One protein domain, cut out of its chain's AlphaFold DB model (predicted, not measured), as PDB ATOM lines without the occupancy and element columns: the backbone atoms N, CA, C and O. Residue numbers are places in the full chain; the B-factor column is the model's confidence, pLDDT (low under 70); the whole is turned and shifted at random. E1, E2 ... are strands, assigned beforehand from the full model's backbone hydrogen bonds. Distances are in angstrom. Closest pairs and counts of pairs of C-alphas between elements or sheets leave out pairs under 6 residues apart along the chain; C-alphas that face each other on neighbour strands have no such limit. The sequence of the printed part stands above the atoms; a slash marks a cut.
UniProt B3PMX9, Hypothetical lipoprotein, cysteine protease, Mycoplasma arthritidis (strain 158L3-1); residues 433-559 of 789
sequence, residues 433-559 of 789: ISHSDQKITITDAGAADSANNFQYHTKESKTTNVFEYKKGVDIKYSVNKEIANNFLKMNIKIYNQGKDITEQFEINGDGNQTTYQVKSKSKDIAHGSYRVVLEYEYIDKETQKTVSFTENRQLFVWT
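AT A GLANCE: This is residues 433 to 559 of the 789 residues of the protein "Hypothetical lipoprotein, cysteine protease" of Mycoplasma arthritidis (strain 158L3-1) (UniProt B3PMX9). A curled four-strand sheet, E4 E10 E9 E6, and a flatter four-strand sheet, E1 E5 E8 E7, lie face to face as a sandwich, and the hairpin of E2 and E3 sticks out from it as an arm. The arm runs to the far end of the longest axis, and the long hairpin of E9 and E10 reaches beyond the sandwich at the other end. The printed part has 127 residues, with no named helix and ten named strands in the order E1 to E10 along the chain, and its class is all strand. The curled sheet is mixed, while E1 E5 E8 E7 and the pair E2 E3 are antiparallel. The whole is loose, with a radius of gyration of the C-alphas of 17.6 A and spans of 53 by 39 by 25 A.

IN THESE COORDINATES: In the curled sheet, E10 is residues 546 to 558, 37.5 A long, ending with C-alpha 558 at (143.962, 184.031, 197.236). E9 is residues 528 to 539, 34.8 A, E6 is residues 487 to 496, 25.9 A, and E4 is residues 466 to 468. In the other sheet, E5 is residues 474 to 479, 16.9 A, E8 is residues 515 to 520, 16.7 A, and E7 is residues 505 to 509, 13.1 A. E1 is residues 433 to 435, beginning with C-alpha 433 at (152.583, 204.000, 197.608). In the arm, E2 is residues 441 to 445, with C-alpha 445 at (131.727, 195.738, 187.293), and E3 is residues 457 to 460.

HOW THE PARTS SIT: The sheet E4 E10 E9 E6 is twisted, and the way across it turns by 93 degrees. E10 and E9 are an antiparallel hairpin, with N 534 and O 551 at 2.8 A. E9 and E6 are antiparallel, with N 533 and O 493 at 2.8 A. Edge strand E4 is parallel to E10, with N 467 and O 556 at 2.8 A. In the other sheet, E5 is antiparallel to E8, with N 477 and O 516 at 2.8 A, and to edge strand E1, with N 435 and O 476 at 2.8 A. E7 and E8 are a hairpin, with N 506 and O 519 at 2.8 A. Between the sheets, E6 and E8 are near each other, with 10 pairs of C-alphas within 10 A. The closest C-alphas of E6 and E7, Ile 492 and Ile 507, are 7.7 A apart. Those of E4 and E5, Phe 467 and Asp 474, are 7.9 A apart. E2 and E3 are an antiparallel hairpin, with N 442 and O 459 at 2.8 A, and both are apart from E9 and E10.

THE WHOLE: The two C-alphas farthest apart, those of Asn 453 and Lys 545, are 53.2 A apart. The printed part has no cut. The link from E2 to E3, 11 residues, is long. The mean pLDDT of the printed part is 89.2, and residue 559 is under 70.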
ATOM      1  N   ILE A 433     153.360 204.435 198.764       93.94
ATOM      2  CA  ILE A 433     152.583 204.000 197.608       93.94
ATOM      3  C   ILE A 433     152.903 202.530 197.354       93.94
ATOM      4  O   ILE A 433     154.068 202.146 197.267       93.94
ATOM      5  N   SER A 434     151.857 201.724 197.235       95.50
ATOM      6  CA  SER A 434     151.969 200.287 197.019       95.50
ATOM      7  C   SER A 434     151.855 199.951 195.540       95.50
ATOM      8  O   SER A 434     150.995 200.479 194.829       95.50
ATOM      9  N   HIS A 435     152.731 199.065 195.079       95.25
ATOM     10  CA  HIS A 435     152.808 198.616 193.696       95.25
ATOM     11  C   HIS A 435     152.922 197.093 193.642       95.25
ATOM     12  O   HIS A 435     153.719 196.499 194.365       95.25
ATOM     13  N   SER A 436     152.168 196.469 192.739       94.81
ATOM     14  CA  SER A 436     152.337 195.063 192.379       94.81
ATOM     15  C   SER A 436     152.078 194.857 190.891       94.81
ATOM     16  O   SER A 436     151.229 195.527 190.296       94.81
ATOM     17  N   ASP A 437     152.804 193.903 190.314       92.19
ATOM     18  CA  ASP A 437     152.633 193.468 188.929       92.19
ATOM     19  C   ASP A 437     151.496 192.439 188.789       92.19
ATOM     20  O   ASP A 437     151.006 192.195 187.685       92.19
ATOM     21  N   GLN A 438     151.030 191.843 189.896       90.00
ATOM     22  CA  GLN A 438     149.869 190.956 189.873       90.00
ATOM     23  C   GLN A 438     148.580 191.780 189.808       90.00
ATOM     24  O   GLN A 438     148.214 192.482 190.748       90.00
ATOM     25  N   LYS A 439     147.885 191.685 188.672       85.50
ATOM     26  CA  LYS A 439     146.617 192.374 188.425       85.50
ATOM     27  C   LYS A 439     145.434 191.469 188.731       85.50
ATOM     28  O   LYS A 439     145.375 190.335 188.257       85.50
ATOM     29  N   ILE A 440     144.478 191.996 189.488       82.62
ATOM     30  CA  ILE A 440     143.203 191.336 189.779       82.62
ATOM     31  C   ILE A 440     142.104 192.001 188.958       82.62
ATOM     32  O   ILE A 440     142.083 193.222 188.816       82.62
ATOM     33  N   THR A 441     141.173 191.208 188.443       84.38
ATOM     34  CA  THR A 441     140.011 191.700 187.704       84.38
ATOM     35  C   THR A 441     138.732 191.592 188.534       84.38
ATOM     36  O   THR A 441     138.537 190.655 189.303       84.38
ATOM     37  N   ILE A 442     137.854 192.577 188.371       83.56
ATOM     38  CA  ILE A 442     136.473 192.592 188.850       83.56
ATOM     39  C   ILE A 442     135.616 192.154 187.668       83.56
ATOM     40  O   ILE A 442     135.663 192.796 186.624       83.56
ATOM     41  N   THR A 443     134.876 191.058 187.797       79.38
ATOM     42  CA  THR A 443     134.094 190.465 186.694       79.38
ATOM     43  C   THR A 443     132.622 190.875 186.696       79.38
ATOM     44  O   THR A 443     131.916 190.596 185.729       79.38
ATOM     45  N   ASP A 444     132.161 191.533 187.762       79.19
ATOM     46  CA  ASP A 444     130.800 192.049 187.925       79.19
ATOM     47  C   ASP A 444     130.746 193.591 187.975       79.19
ATOM     48  O   ASP A 444     129.829 194.166 188.564       79.19
ATOM     49  N   ALA A 445     131.709 194.276 187.344       87.94
ATOM     50  CA  ALA A 445     131.727 195.738 187.293       87.94
ATOM     51  C   ALA A 445     130.527 196.259 186.488       87.94
ATOM     52  O   ALA A 445     130.247 195.759 185.400       87.94
ATOM     53  N   GLY A 446     129.817 197.260 187.013       89.38
ATOM     54  CA  GLY A 446     128.592 197.799 186.413       89.38
ATOM     55  C   GLY A 446     127.327 196.990 186.720       89.38
ATOM     56  O   GLY A 446     126.249 197.363 186.275       89.38
ATOM     57  N   ALA A 447     127.408 195.924 187.528       87.00
ATOM     58  CA  ALA A 447     126.234 195.105 187.850       87.00
ATOM     59  C   ALA A 447     125.101 195.896 188.533       87.00
ATOM     60  O   ALA A 447     123.956 195.458 188.504       87.00
ATOM     61  N   ALA A 448     125.410 197.046 189.144       89.19
ATOM     62  CA  ALA A 448     124.452 197.947 189.785       89.19
ATOM     63  C   ALA A 448     124.089 199.178 188.926       89.19
ATOM     64  O   ALA A 448     123.517 200.130 189.450       89.19
ATOM     65  N   ASP A 449     124.439 199.203 187.639       93.12
ATOM     66  CA  ASP A 449     124.102 200.311 186.740       93.12
ATOM     67  C   ASP A 449     122.756 200.051 186.051       93.12
ATOM     68  O   ASP A 449     122.657 199.273 185.097       93.12
ATOM     69  N   SER A 450     121.699 200.705 186.532       91.56
ATOM     70  CA  SER A 450     120.356 200.538 185.976       91.56
ATOM     71  C   SER A 450     120.182 201.161 184.596       91.56
ATOM     72  O   SER A 450     119.386 200.658 183.802       91.56
ATOM     73  N   ALA A 451     120.944 202.210 184.270       91.75
ATOM     74  CA  ALA A 451     120.893 202.838 182.953       91.75
ATOM     75  C   ALA A 451     121.449 201.905 181.873       91.75
ATOM     76  O   ALA A 451     120.995 201.937 180.729       91.75
ATOM     77  N   ASN A 452     122.383 201.034 182.259       89.62
ATOM     78  CA  ASN A 452     122.925 199.988 181.407       89.62
ATOM     79  C   ASN A 452     122.230 198.625 181.601       89.62
ATOM     80  O   ASN A 452     122.830 197.579 181.356       89.62
ATOM     81  N   ASN A 453     120.972 198.608 182.062       86.62
ATOM     82  CA  ASN A 453     120.187 197.387 182.294       86.62
ATOM     83  C   ASN A 453     120.915 196.337 183.158       86.62
ATOM     84  O   ASN A 453     120.788 195.134 182.917       86.62
ATOM     85  N   PHE A 454     121.703 196.789 184.140       86.38
ATOM     86  CA  PHE A 454     122.487 195.944 185.047       86.38
ATOM     87  C   PHE A 454     123.495 195.033 184.328       86.38
ATOM     88  O   PHE A 454     123.898 193.996 184.864       86.38
ATOM     89  N   GLN A 455     123.900 195.398 183.106       83.50
ATOM     90  CA  GLN A 455     124.938 194.680 182.378       83.50
ATOM     91  C   GLN A 455     126.284 194.880 183.060       83.50
ATOM     92  O   GLN A 455     126.743 196.008 183.258       83.50
ATOM     93  N   TYR A 456     126.949 193.769 183.351       84.31
ATOM     94  CA  TYR A 456     128.272 193.787 183.946       84.31
ATOM     95  C   TYR A 456     129.364 193.365 182.967       84.31
ATOM     96  O   TYR A 456     129.135 192.663 181.978       84.31
ATOM     97  N   HIS A 457     130.577 193.825 183.257       84.81
ATOM     98  CA  HIS A 457     131.775 193.602 182.463       84.81
ATOM     99  C   HIS A 457     132.987 193.333 183.359       84.81
ATOM    100  O   HIS A 457     132.968 193.546 184.572       84.81
ATOM    101  N   THR A 458     134.069 192.874 182.733       85.44
ATOM    102  CA  THR A 458     135.347 192.660 183.410       85.44
ATOM    103  C   THR A 458     136.199 193.922 183.360       85.44
ATOM    104  O   THR A 458     136.384 194.499 182.290       85.44
ATOM    105  N   LYS A 459     136.767 194.321 184.498       88.69
ATOM    106  CA  LYS A 459     137.640 195.494 184.624       88.69
ATOM    107  C   LYS A 459     138.812 195.216 185.560       88.69
ATOM    108  O   LYS A 459     138.663 194.492 186.539       88.69
ATOM    109  N   GLU A 460     139.983 195.785 185.280       91.25
ATOM    110  CA  GLU A 460     141.126 195.712 186.200       91.25
ATOM    111  C   GLU A 460     140.824 196.483 187.497       91.25
ATOM    112  O   GLU A 460     140.395 197.640 187.472       91.25
ATOM    113  N   SER A 461     141.044 195.826 188.634       91.62
ATOM    114  CA  SER A 461     140.939 196.423 189.962       91.62
ATOM    115  C   SER A 461     142.141 197.317 190.248       91.62
ATOM    116  O   SER A 461     143.277 196.986 189.915       91.62
ATOM    117  N   LYS A 462     141.912 198.411 190.975       94.38
ATOM    118  CA  LYS A 462     142.986 199.255 191.517       94.38
ATOM    119  C   LYS A 462     143.701 198.633 192.725       94.38
ATOM    120  O   LYS A 462     144.691 199.192 193.181       94.38
ATOM    121  N   THR A 463     143.199 197.531 193.282       93.12
ATOM    122  CA  THR A 463     143.776 196.856 194.460       93.12
ATOM    123  C   THR A 463     145.148 196.235 194.155       93.12
ATOM    124  O   THR A 463     145.283 195.517 193.171       93.12
ATOM    125  N   THR A 464     146.144 196.456 195.023       95.00
ATOM    126  CA  THR A 464     147.561 196.089 194.786       95.00
ATOM    127  C   THR A 464     148.129 195.005 195.707       95.00
ATOM    128  O   THR A 464     149.189 194.458 195.425       95.00
ATOM    129  N   ASN A 465     147.451 194.675 196.806       94.88
ATOM    130  CA  ASN A 465     147.944 193.773 197.855       94.88
ATOM    131  C   ASN A 465     147.263 192.393 197.849       94.88
ATOM    132  O   ASN A 465     147.129 191.758 198.898       94.88
ATOM    133  N   VAL A 466     146.800 191.947 196.683       90.38
ATOM    134  CA  VAL A 466     146.112 190.667 196.498       90.38
ATOM    135  C   VAL A 466     146.875 189.842 195.468       90.38
ATOM    136  O   VAL A 466     147.111 190.302 194.354       90.38
ATOM    137  N   PHE A 467     147.241 188.623 195.848       88.62
ATOM    138  CA  PHE A 467     148.137 187.739 195.108       88.62
ATOM    139  C   PHE A 467     147.460 186.401 194.860       88.62
ATOM    140  O   PHE A 467     146.778 185.877 195.737       88.62
ATOM    141  N   GLU A 468     147.667 185.822 193.683       81.00
ATOM    142  CA  GLU A 468     147.168 184.477 193.397       81.00
ATOM    143  C   GLU A 468     148.060 183.431 194.081       81.00
ATOM    144  O   GLU A 468     149.293 183.511 194.065       81.00
ATOM    145  N   TYR A 469     147.435 182.419 194.674       75.38
ATOM    146  CA  TYR A 469     148.110 181.261 195.240       75.38
ATOM    147  C   TYR A 469     149.003 180.599 194.180       75.38
ATOM    148  O   TYR A 469     148.711 180.643 192.985       75.38
ATOM    149  N   LYS A 470     150.140 180.038 194.608       78.38
ATOM    150  CA  LYS A 470     151.225 179.524 193.744       78.38
ATOM    151  C   LYS A 470     151.959 180.559 192.880       78.38
ATOM    152  O   LYS A 470     152.974 180.213 192.271       78.38
ATOM    153  N   LYS A 471     151.532 181.828 192.833       85.56
ATOM    154  CA  LYS A 471     152.341 182.908 192.232       85.56
ATOM    155  C   LYS A 471     153.283 183.573 193.234       85.56
ATOM    156  O   LYS A 471     154.249 184.207 192.815       85.56
ATOM    157  N   GLY A 472     153.052 183.356 194.529       88.19
ATOM    158  CA  GLY A 472     153.780 184.020 195.607       88.19
ATOM    159  C   GLY A 472     153.368 185.484 195.764       88.19
ATOM    160  O   GLY A 472     152.590 186.026 194.977       88.19
ATOM    161  N   VAL A 473     153.898 186.121 196.802       94.12
ATOM    162  CA  VAL A 473     153.715 187.548 197.075       94.12
ATOM    163  C   VAL A 473     154.880 188.329 196.484       94.12
ATOM    164  O   VAL A 473     156.031 187.948 196.689       94.12
ATOM    165  N   ASP A 474     154.578 189.424 195.788       96.19
ATOM    166  CA  ASP A 474     155.563 190.404 195.324       96.19
ATOM    167  C   ASP A 474     154.929 191.805 195.313       96.19
ATOM    168  O   ASP A 474     154.093 192.129 194.459       96.19
ATOM    169  N   ILE A 475     155.287 192.612 196.312       97.56
ATOM    170  CA  ILE A 475     154.794 193.980 196.490       97.56
ATOM    171  C   ILE A 475     155.955 194.935 196.739       97.56
ATOM    172  O   ILE A 475     156.910 194.612 197.447       97.56
ATOM    173  N   LYS A 476     155.862 196.137 196.180       97.31
ATOM    174  CA  LYS A 476     156.812 197.226 196.393       97.31
ATOM    175  C   LYS A 476     156.121 198.370 197.118       97.31
ATOM    176  O   LYS A 476     155.054 198.810 196.698       97.31
ATOM    177  N   TYR A 477     156.764 198.864 198.165       97.00
ATOM    178  CA  TYR A 477     156.391 200.090 198.853       97.00
ATOM    179  C   TYR A 477     157.371 201.187 198.456       97.00
ATOM    180  O   TYR A 477     158.552 201.124 198.800       97.00
ATOM    181  N   SER A 478     156.881 202.181 197.724       96.00
ATOM    182  CA  SER A 478     157.673 203.308 197.236       96.00
ATOM    183  C   SER A 478     157.296 204.593 197.962       96.00
ATOM    184  O   SER A 478     156.147 204.792 198.362       96.00
ATOM    185  N   VAL A 479     158.272 205.481 198.128       94.75
ATOM    186  CA  VAL A 479     158.049 206.809 198.694       94.75
ATOM    187  C   VAL A 479     157.240 207.672 197.726       94.75
ATOM    188  O   VAL A 479     157.521 207.744 196.528       94.75
ATOM    189  N   ASN A 480     156.239 208.370 198.251       93.06
ATOM    190  CA  ASN A 480     155.563 209.426 197.528       93.06
ATOM    191  C   ASN A 480     156.481 210.650 197.453       93.06
ATOM    192  O   ASN A 480     156.636 211.392 198.428       93.06
ATOM    193  N   LYS A 481     157.043 210.873 196.261       91.31
ATOM    194  CA  LYS A 481     157.969 211.973 195.978       91.31
ATOM    195  C   LYS A 481     157.357 213.361 196.137       91.31
ATOM    196  O   LYS A 481     158.111 214.326 196.216       91.31
ATOM    197  N   GLU A 482     156.038 213.491 196.220       89.12
ATOM    198  CA  GLU A 482     155.387 214.765 196.537       89.12
ATOM    199  C   GLU A 482     155.554 215.138 198.018       89.12
ATOM    200  O   GLU A 482     155.620 216.318 198.347       89.12
ATOM    201  N   ILE A 483     155.693 214.145 198.904       88.06
ATOM    202  CA  ILE A 483     155.747 214.345 200.361       88.06
ATOM    203  C   ILE A 483     157.170 214.182 200.906       88.06
ATOM    204  O   ILE A 483     157.569 214.919 201.805       88.06
ATOM    205  N   ALA A 484     157.949 213.240 200.366       90.69
ATOM    206  CA  ALA A 484     159.296 212.922 200.839       90.69
ATOM    207  C   ALA A 484     160.191 212.435 199.690       90.69
ATOM    208  O   ALA A 484     159.711 211.804 198.756       90.69
ATOM    209  N   ASN A 485     161.497 212.721 199.727       89.44
ATOM    210  CA  ASN A 485     162.424 212.248 198.683       89.44
ATOM    211  C   ASN A 485     162.806 210.771 198.851       89.44
ATOM    212  O   ASN A 485     162.900 210.044 197.865       89.44
ATOM    213  N   ASN A 486     163.034 210.354 200.093       92.00
ATOM    214  CA  ASN A 486     163.487 209.030 200.496       92.00
ATOM    215  C   ASN A 486     163.027 208.754 201.934       92.00
ATOM    216  O   ASN A 486     162.667 209.670 202.678       92.00
ATOM    217  N   PHE A 487     163.065 207.486 202.324       92.75
ATOM    218  CA  PHE A 487     162.991 207.091 203.723       92.75
ATOM    219  C   PHE A 487     164.353 207.319 204.381       92.75
ATOM    220  O   PHE A 487     165.382 207.076 203.759       92.75
ATOM    221  N   LEU A 488     164.363 207.752 205.641       93.00
ATOM    222  CA  LEU A 488     165.552 207.712 206.500       93.00
ATOM    223  C   LEU A 488     165.757 206.305 207.071       93.00
ATOM    224  O   LEU A 488     166.879 205.829 207.230       93.00
ATOM    225  N   LYS A 489     164.642 205.636 207.372       91.75
ATOM    226  CA  LYS A 489     164.594 204.296 207.947       91.75
ATOM    227  C   LYS A 489     163.315 203.600 207.505       91.75
ATOM    228  O   LYS A 489     162.273 204.241 207.395       91.75
ATOM    229  N   MET A 490     163.403 202.292 207.287       94.38
ATOM    230  CA  MET A 490     162.259 201.417 207.048       94.38
ATOM    231  C   MET A 490     162.538 200.062 207.689       94.38
ATOM    232  O   MET A 490     163.575 199.448 207.441       94.38
ATOM    233  N   ASN A 491     161.606 199.602 208.509       95.69
ATOM    234  CA  ASN A 491     161.586 198.272 209.085       95.69
ATOM    235  C   ASN A 491     160.230 197.637 208.772       95.69
ATOM    236  O   ASN A 491     159.182 198.256 208.957       95.69
ATOM    237  N   ILE A 492     160.259 196.410 208.261       97.44
ATOM    238  CA  ILE A 492     159.075 195.696 207.793       97.44
ATOM    239  C   ILE A 492     159.019 194.358 208.517       97.44
ATOM    240  O   ILE A 492     159.953 193.563 208.428       97.44
ATOM    241  N   LYS A 493     157.904 194.102 209.199       96.56
ATOM    242  CA  LYS A 493     157.615 192.810 209.829       96.56
ATOM    243  C   LYS A 493     156.300 192.255 209.327       96.56
ATOM    244  O   LYS A 493     155.342 193.001 209.135       96.56
ATOM    245  N   ILE A 494     156.238 190.944 209.142       94.00
ATOM    246  CA  ILE A 494     155.067 190.267 208.593       94.00
ATOM    247  C   ILE A 494     154.587 189.238 209.602       94.00
ATOM    248  O   ILE A 494     155.353 188.393 210.058       94.00
ATOM    249  N   TYR A 495     153.308 189.319 209.945       88.31
ATOM    250  CA  TYR A 495     152.681 188.473 210.943       88.31
ATOM    251  C   TYR A 495     151.530 187.675 210.347       88.31
ATOM    252  O   TYR A 495     150.735 188.186 209.552       88.31
ATOM    253  N   ASN A 496     151.394 186.440 210.816       82.12
ATOM    254  CA  ASN A 496     150.208 185.622 210.626       82.12
ATOM    255  C   ASN A 496     149.615 185.296 212.002       82.12
ATOM    256  O   ASN A 496     150.271 184.634 212.804       82.12
ATOM    257  N   GLN A 497     148.420 185.817 212.301       74.38
ATOM    258  CA  GLN A 497     147.732 185.644 213.590       74.38
ATOM    259  C   GLN A 497     148.622 185.946 214.810       74.38
ATOM    260  O   GLN A 497     148.707 185.179 215.771       74.38
ATOM    261  N   GLY A 498     149.352 187.056 214.758       75.62
ATOM    262  CA  GLY A 498     150.304 187.454 215.798       75.62
ATOM    263  C   GLY A 498     151.645 186.703 215.821       75.62
ATOM    264  O   GLY A 498     152.540 187.157 216.530       75.62
ATOM    265  N   LYS A 499     151.844 185.628 215.041       78.19
ATOM    266  CA  LYS A 499     153.167 185.004 214.863       78.19
ATOM    267  C   LYS A 499     153.985 185.795 213.844       78.19
ATOM    268  O   LYS A 499     153.522 185.985 212.724       78.19
ATOM    269  N   ASP A 500     155.194 186.212 214.214       86.25
ATOM    270  CA  ASP A 500     156.157 186.793 213.271       86.25
ATOM    271  C   ASP A 500     156.643 185.706 212.300       86.25
ATOM    272  O   ASP A 500     157.191 184.683 212.714       86.25
ATOM    273  N   ILE A 501     156.392 185.917 211.011       87.25
ATOM    274  CA  ILE A 501     156.793 185.034 209.912       87.25
ATOM    275  C   ILE A 501     157.654 185.775 208.883       87.25
ATOM    276  O   ILE A 501     157.759 185.343 207.736       87.25
ATOM    277  N   THR A 502     158.267 186.895 209.276       93.75
ATOM    278  CA  THR A 502     159.087 187.744 208.396       93.75
ATOM    279  C   THR A 502     160.174 186.939 207.677       93.75
ATOM    280  O   THR A 502     160.466 187.193 206.514       93.75
ATOM    281  N   GLU A 503     160.711 185.899 208.319       92.00
ATOM    282  CA  GLU A 503     161.710 184.992 207.742       92.00
ATOM    283  C   GLU A 503     161.252 184.245 206.478       92.00
ATOM    284  O   GLU A 503     162.101 183.788 205.713       92.00
ATOM    285  N   GLN A 504     159.942 184.142 206.224       91.12
ATOM    286  CA  GLN A 504     159.381 183.548 205.005       91.12
ATOM    287  C   GLN A 504     159.412 184.506 203.803       91.12
ATOM    288  O   GLN A 504     159.050 184.120 202.689       91.12
ATOM    289  N   PHE A 505     159.865 185.743 204.010       96.38
ATOM    290  CA  PHE A 505     159.926 186.786 203.000       96.38
ATOM    291  C   PHE A 505     161.355 187.314 202.831       96.38
ATOM    292  O   PHE A 505     162.160 187.352 203.761       96.38
ATOM    293  N   GLU A 506     161.670 187.702 201.604       97.44
ATOM    294  CA  GLU A 506     162.811 188.532 201.242       97.44
ATOM    295  C   GLU A 506     162.359 189.988 201.235       97.44
ATOM    296  O   GLU A 506     161.340 190.331 200.628       97.44
ATOM    297  N   ILE A 507     163.112 190.840 201.928       97.12
ATOM    298  CA  ILE A 507     162.815 192.263 202.063       97.12
ATOM    299  C   ILE A 507     164.042 193.033 201.600       97.12
ATOM    300  O   ILE A 507     165.054 193.069 202.295       97.12
ATOM    301  N   ASN A 508     163.947 193.629 200.413       95.62
ATOM    302  CA  ASN A 508     165.076 194.260 199.735       95.62
ATOM    303  C   ASN A 508     164.778 195.740 199.475       95.62
ATOM    304  O   ASN A 508     163.772 196.075 198.850       95.62
ATOM    305  N   GLY A 509     165.655 196.624 199.948       92.06
ATOM    306  CA  GLY A 509     165.643 198.042 199.586       92.06
ATOM    307  C   GLY A 509     166.390 198.293 198.275       92.06
ATOM    308  O   GLY A 509     167.319 197.565 197.935       92.06
ATOM    309  N   ASP A 510     166.034 199.356 197.562       90.19
ATOM    310  CA  ASP A 510     166.671 199.773 196.300       90.19
ATOM    311  C   ASP A 510     168.042 200.470 196.461       90.19
ATOM    312  O   ASP A 510     168.533 201.099 195.527       90.19
ATOM    313  N   GLY A 511     168.649 200.422 197.652       85.81
ATOM    314  CA  GLY A 511     169.896 201.121 197.997       85.81
ATOM    315  C   GLY A 511     169.738 202.633 198.208       85.81
ATOM    316  O   GLY A 511     170.380 203.192 199.091       85.81
ATOM    317  N   ASN A 512     168.823 203.277 197.477       87.56
ATOM    318  CA  ASN A 512     168.503 204.705 197.599       87.56
ATOM    319  C   ASN A 512     167.454 205.005 198.682       87.56
ATOM    320  O   ASN A 512     167.072 206.161 198.869       87.56
ATOM    321  N   GLN A 513     166.961 203.971 199.369       90.62
ATOM    322  CA  GLN A 513     165.910 204.067 200.381       90.62
ATOM    323  C   GLN A 513     164.638 204.735 199.835       90.62
ATOM    324  O   GLN A 513     163.933 205.427 200.569       90.62
ATOM    325  N   THR A 514     164.330 204.549 198.548       93.75
ATOM    326  CA  THR A 514     163.099 205.095 197.944       93.75
ATOM    327  C   THR A 514     162.041 204.030 197.737       93.75
ATOM    328  O   THR A 514     160.854 204.349 197.688       93.75
ATOM    329  N   THR A 515     162.457 202.766 197.654       96.19
ATOM    330  CA  THR A 515     161.565 201.624 197.473       96.19
ATOM    331  C   THR A 515     162.045 200.435 198.294       96.19
ATOM    332  O   THR A 515     163.239 200.145 198.341       96.19
ATOM    333  N   TYR A 516     161.093 199.723 198.895       97.19
ATOM    334  CA  TYR A 516     161.311 198.441 199.559       97.19
ATOM    335  C   TYR A 516     160.396 197.386 198.944       97.19
ATOM    336  O   TYR A 516     159.177 197.557 198.910       97.19
ATOM    337  N   GLN A 517     160.983 196.301 198.450       97.38
ATOM    338  CA  GLN A 517     160.268 195.159 197.893       97.38
ATOM    339  C   GLN A 517     160.125 194.069 198.953       97.38
ATOM    340  O   GLN A 517     161.106 193.691 199.590       97.38
ATOM    341  N   VAL A 518     158.909 193.554 199.105       97.88
ATOM    342  CA  VAL A 518     158.577 192.397 199.934       97.88
ATOM    343  C   VAL A 518     158.162 191.261 199.012       97.88
ATOM    344  O   VAL A 518     157.153 191.358 198.309       97.88
ATOM    345  N   LYS A 519     158.934 190.174 199.035       97.44
ATOM    346  CA  LYS A 519     158.716 189.002 198.189       97.44
ATOM    347  C   LYS A 519     158.684 187.727 199.019       97.44
ATOM    348  O   LYS A 519     159.544 187.523 199.865       97.44
ATOM    349  N   SER A 520     157.711 186.847 198.804       95.44
ATOM    350  CA  SER A 520     157.703 185.541 199.480       95.44
ATOM    351  C   SER A 520     158.839 184.655 198.953       95.44
ATOM    352  O   SER A 520     158.980 184.507 197.738       95.44
ATOM    353  N   LYS A 521     159.592 183.997 199.846       93.94
ATOM    354  CA  LYS A 521     160.672 183.056 199.478       93.94
ATOM    355  C   LYS A 521     160.160 181.804 198.772       93.94
ATOM    356  O   LYS A 521     160.848 181.228 197.936       93.94
ATOM    357  N   SER A 522     158.942 181.385 199.112       87.06
ATOM    358  CA  SER A 522     158.250 180.267 198.478       87.06
ATOM    359  C   SER A 522     157.001 180.748 197.753       87.06
ATOM    360  O   SER A 522     156.268 181.602 198.251       87.06
ATOM    361  N   LYS A 523     156.729 180.151 196.592       82.94
ATOM    362  CA  LYS A 523     155.452 180.303 195.881       82.94
ATOM    363  C   LYS A 523     154.299 179.589 196.594       82.94
ATOM    364  O   LYS A 523     153.142 179.922 196.354       82.94
ATOM    365  N   ASP A 524     154.624 178.661 197.491       73.88
ATOM    366  CA  ASP A 524     153.683 177.868 198.282       73.88
ATOM    367  C   ASP A 524     153.365 178.506 199.637       73.88
ATOM    368  O   ASP A 524     152.963 177.813 200.572       73.88
ATOM    369  N   ILE A 525     153.562 179.822 199.771       77.56
ATOM    370  CA  ILE A 525     153.106 180.543 200.955       77.56
ATOM    371  C   ILE A 525     151.604 180.325 201.147       77.56
ATOM    372  O   ILE A 525     150.841 180.307 200.176       77.56
ATOM    373  N   ALA A 526     151.186 180.142 202.399       73.75
ATOM    374  CA  ALA A 526     149.807 179.812 202.704       73.75
ATOM    375  C   ALA A 526     148.835 180.855 202.123       73.75
ATOM    376  O   ALA A 526     149.072 182.065 202.203       73.75
ATOM    377  N   HIS A 527     147.738 180.403 201.514       72.62
ATOM    378  CA  HIS A 527     146.645 181.314 201.180       72.62
ATOM    379  C   HIS A 527     146.025 181.865 202.474       72.62
ATOM    380  O   HIS A 527     146.010 181.177 203.489       72.62
ATOM    381  N   GLY A 528     145.532 183.102 202.459       75.88
ATOM    382  CA  GLY A 528     145.107 183.796 203.672       75.88
ATOM    383  C   GLY A 528     145.324 185.295 203.616       75.88
ATOM    384  O   GLY A 528     145.515 185.874 202.544       75.88
ATOM    385  N   SER A 529     145.331 185.926 204.789       82.44
ATOM    386  CA  SER A 529     145.776 187.310 204.915       82.44
ATOM    387  C   SER A 529     146.863 187.456 205.965       82.44
ATOM    388  O   SER A 529     146.881 186.750 206.964       82.44
ATOM    389  N   TYR A 530     147.779 188.382 205.728       87.75
ATOM    390  CA  TYR A 530     148.951 188.621 206.555       87.75
ATOM    391  C   TYR A 530     148.966 190.072 206.979       87.75
ATOM    392  O   TYR A 530     148.690 190.953 206.167       87.75
ATOM    393  N   ARG A 531     149.310 190.332 208.237       91.88
ATOM    394  CA  ARG A 531     149.524 191.694 208.722       91.88
ATOM    395  C   ARG A 531     150.946 192.111 208.398       91.88
ATOM    396  O   ARG A 531     151.880 191.394 208.742       91.88
ATOM    397  N   VAL A 532     151.117 193.282 207.803       95.06
ATOM    398  CA  VAL A 532     152.438 193.862 207.550       95.06
ATOM    399  C   VAL A 532     152.578 195.121 208.388       95.06
ATOM    400  O   VAL A 532     151.808 196.062 208.232       95.06
ATOM    401  N   VAL A 533     153.550 195.127 209.291       94.62
ATOM    402  CA  VAL A 533     153.894 196.277 210.123       94.62
ATOM    403  C   VAL A 533     155.045 197.011 209.448       94.62
ATOM    404  O   VAL A 533     156.120 196.438 209.271       94.62
ATOM    405  N   LEU A 534     154.797 198.258 209.060       94.31
ATOM    406  CA  LEU A 534     155.745 199.163 208.418       94.31
ATOM    407  C   LEU A 534     156.119 200.259 209.416       94.31
ATOM    408  O   LEU A 534     155.286 201.094 209.763       94.31
ATOM    409  N   GLU A 535     157.360 200.258 209.879       94.12
ATOM    410  CA  GLU A 535     157.927 201.291 210.745       94.12
ATOM    411  C   GLU A 535     158.909 202.117 209.922       94.12
ATOM    412  O   GLU A 535     159.933 201.597 209.480       94.12
ATOM    413  N   TYR A 536     158.601 203.390 209.688       92.88
ATOM    414  CA  TYR A 536     159.412 204.220 208.807       92.88
ATOM    415  C   TYR A 536     159.557 205.656 209.286       92.88
ATOM    416  O   TYR A 536     158.700 206.202 209.981       92.88
ATOM    417  N   GLU A 537     160.658 206.263 208.860       94.06
ATOM    418  CA  GLU A 537     161.026 207.644 209.150       94.06
ATOM    419  C   GLU A 537     161.320 208.369 207.838       94.06
ATOM    420  O   GLU A 537     161.893 207.784 206.914       94.06
ATOM    421  N   TYR A 538     160.926 209.634 207.733       92.62
ATOM    422  CA  TYR A 538     161.185 210.467 206.558       92.62
ATOM    423  C   TYR A 538     161.291 211.945 206.941       92.62
ATOM    424  O   TYR A 538     160.854 212.342 208.021       92.62
ATOM    425  N   ILE A 539     161.842 212.763 206.041       91.19
ATOM    426  CA  ILE A 539     161.806 214.227 206.152       91.19
ATOM    427  C   ILE A 539     160.649 214.738 205.299       91.19
ATOM    428  O   ILE A 539     160.629 214.529 204.084       91.19
ATOM    429  N   ASP A 540     159.675 215.383 205.936       88.56
ATOM    430  CA  ASP A 540     158.546 215.996 205.241       88.56
ATOM    431  C   ASP A 540     159.022 217.208 204.428       88.56
ATOM    432  O   ASP A 540     159.673 218.108 204.957       88.56
ATOM    433  N   LYS A 541     158.721 217.229 203.125       88.31
ATOM    434  CA  LYS A 541     159.206 218.268 202.204       88.31
ATOM    435  C   LYS A 541     158.713 219.671 202.531       88.31
ATOM    436  O   LYS A 541     159.391 220.638 202.194       88.31
ATOM    437  N   GLU A 542     157.537 219.799 203.128       85.94
ATOM    438  CA  GLU A 542     156.937 221.103 203.396       85.94
ATOM    439  C   GLU A 542     157.428 221.648 204.734       85.94
ATOM    440  O   GLU A 542     157.913 222.773 204.823       85.94
ATOM    441  N   THR A 543     157.355 220.821 205.774       86.19
ATOM    442  CA  THR A 543     157.685 221.228 207.145       86.19
ATOM    443  C   THR A 543     159.165 221.073 207.482       86.19
ATOM    444  O   THR A 543     159.611 221.611 208.493       86.19
ATOM    445  N   GLN A 544     159.925 220.331 206.664       90.12
ATOM    446  CA  GLN A 544     161.339 219.985 206.873       90.12
ATOM    447  C   GLN A 544     161.609 219.235 208.190       90.12
ATOM    448  O   GLN A 544     162.749 219.136 208.644       90.12
ATOM    449  N   LYS A 545     160.565 218.683 208.821       88.88
ATOM    450  CA  LYS A 545     160.672 217.910 210.060       88.88
ATOM    451  C   LYS A 545     160.864 216.432 209.758       88.88
ATOM    452  O   LYS A 545     160.325 215.906 208.784       88.88
ATOM    453  N   THR A 546     161.598 215.759 210.638       90.56
ATOM    454  CA  THR A 546     161.647 214.295 210.644       90.56
ATOM    455  C   THR A 546     160.361 213.760 211.258       90.56
ATOM    456  O   THR A 546     159.990 214.159 212.358       90.56
ATOM    457  N   VAL A 547     159.684 212.860 210.552       86.75
ATOM    458  CA  VAL A 547     158.419 212.264 210.980       86.75
ATOM    459  C   VAL A 547     158.563 210.748 211.004       86.75
ATOM    460  O   VAL A 547     159.043 210.150 210.044       86.75
ATOM    461  N   SER A 548     158.131 210.133 212.105       87.81
ATOM    462  CA  SER A 548     158.129 208.680 212.304       87.81
ATOM    463  C   SER A 548     156.702 208.139 212.285       87.81
ATOM    464  O   SER A 548     155.812 208.728 212.899       87.81
ATOM    465  N   PHE A 549     156.485 207.002 211.626       85.06
ATOM    466  CA  PHE A 549     155.200 206.305 211.628       85.06
ATOM    467  C   PHE A 549     155.362 204.800 211.787       85.06
ATOM    468  O   PHE A 549     156.236 204.185 211.181       85.06
ATOM    469  N   THR A 550     154.415 204.206 212.510       86.94
ATOM    470  CA  THR A 550     154.097 202.781 212.420       86.94
ATOM    471  C   THR A 550     152.763 202.635 211.702       86.94
ATOM    472  O   THR A 550     151.766 203.253 212.078       86.94
ATOM    473  N   GLU A 551     152.732 201.823 210.656       87.94
ATOM    474  CA  GLU A 551     151.546 201.572 209.853       87.94
ATOM    475  C   GLU A 551     151.307 200.079 209.686       87.94
ATOM    476  O   GLU A 551     152.241 199.300 209.530       87.94
ATOM    477  N   ASN A 552     150.038 199.682 209.717       90.88
ATOM    478  CA  ASN A 552     149.636 198.302 209.501       90.88
ATOM    479  C   ASN A 552     148.964 198.191 208.128       90.88
ATOM    480  O   ASN A 552     147.944 198.836 207.885       90.88
ATOM    481  N   ARG A 553     149.554 197.381 207.248       93.06
ATOM    482  CA  ARG A 553     149.020 196.945 205.951       93.06
ATOM    483  C   ARG A 553     148.552 195.499 206.024       93.06
ATOM    484  O   ARG A 553     148.773 194.806 207.023       93.06
ATOM    485  N   GLN A 554     147.936 195.033 204.945       93.06
ATOM    486  CA  GLN A 554     147.604 193.626 204.770       93.06
ATOM    487  C   GLN A 554     148.117 193.102 203.435       93.06
ATOM    488  O   GLN A 554     148.159 193.836 202.459       93.06
ATOM    489  N   LEU A 555     148.478 191.824 203.389       93.06
ATOM    490  CA  LEU A 555     148.686 191.080 202.146       93.06
ATOM    491  C   LEU A 555     147.643 189.982 202.089       93.06
ATOM    492  O   LEU A 555     147.373 189.357 203.112       93.06
ATOM    493  N   PHE A 556     147.085 189.723 200.914       87.81
ATOM    494  CA  PHE A 556     146.122 188.652 200.705       87.81
ATOM    495  C   PHE A 556     146.662 187.674 199.676       87.81
ATOM    496  O   PHE A 556     146.990 188.072 198.566       87.81
ATOM    497  N   VAL A 557     146.712 186.396 200.025       83.44
ATOM    498  CA  VAL A 557     147.039 185.314 199.096       83.44
ATOM    499  C   VAL A 557     145.758 184.527 198.856       83.44
ATOM    500  O   VAL A 557     145.186 183.954 199.780       83.44
ATOM    501  N   TRP A 558     145.259 184.564 197.630       77.31
ATOM    502  CA  TRP A 558     143.962 184.031 197.236       77.31
ATOM    503  C   TRP A 558     144.099 182.686 196.560       77.31
ATOM    504  O   TRP A 558     144.910 182.519 195.659       77.31
ATOM    505  N   THR A 559     143.251 181.748 196.947       67.31
ATOM    506  CA  THR A 559     143.152 180.446 196.289       67.31
ATOM    507  C   THR A 559     142.776 180.576 194.803       67.31
ATOM    508  O   THR A 559     142.204 181.586 194.387       67.31
TER     509      THR A 559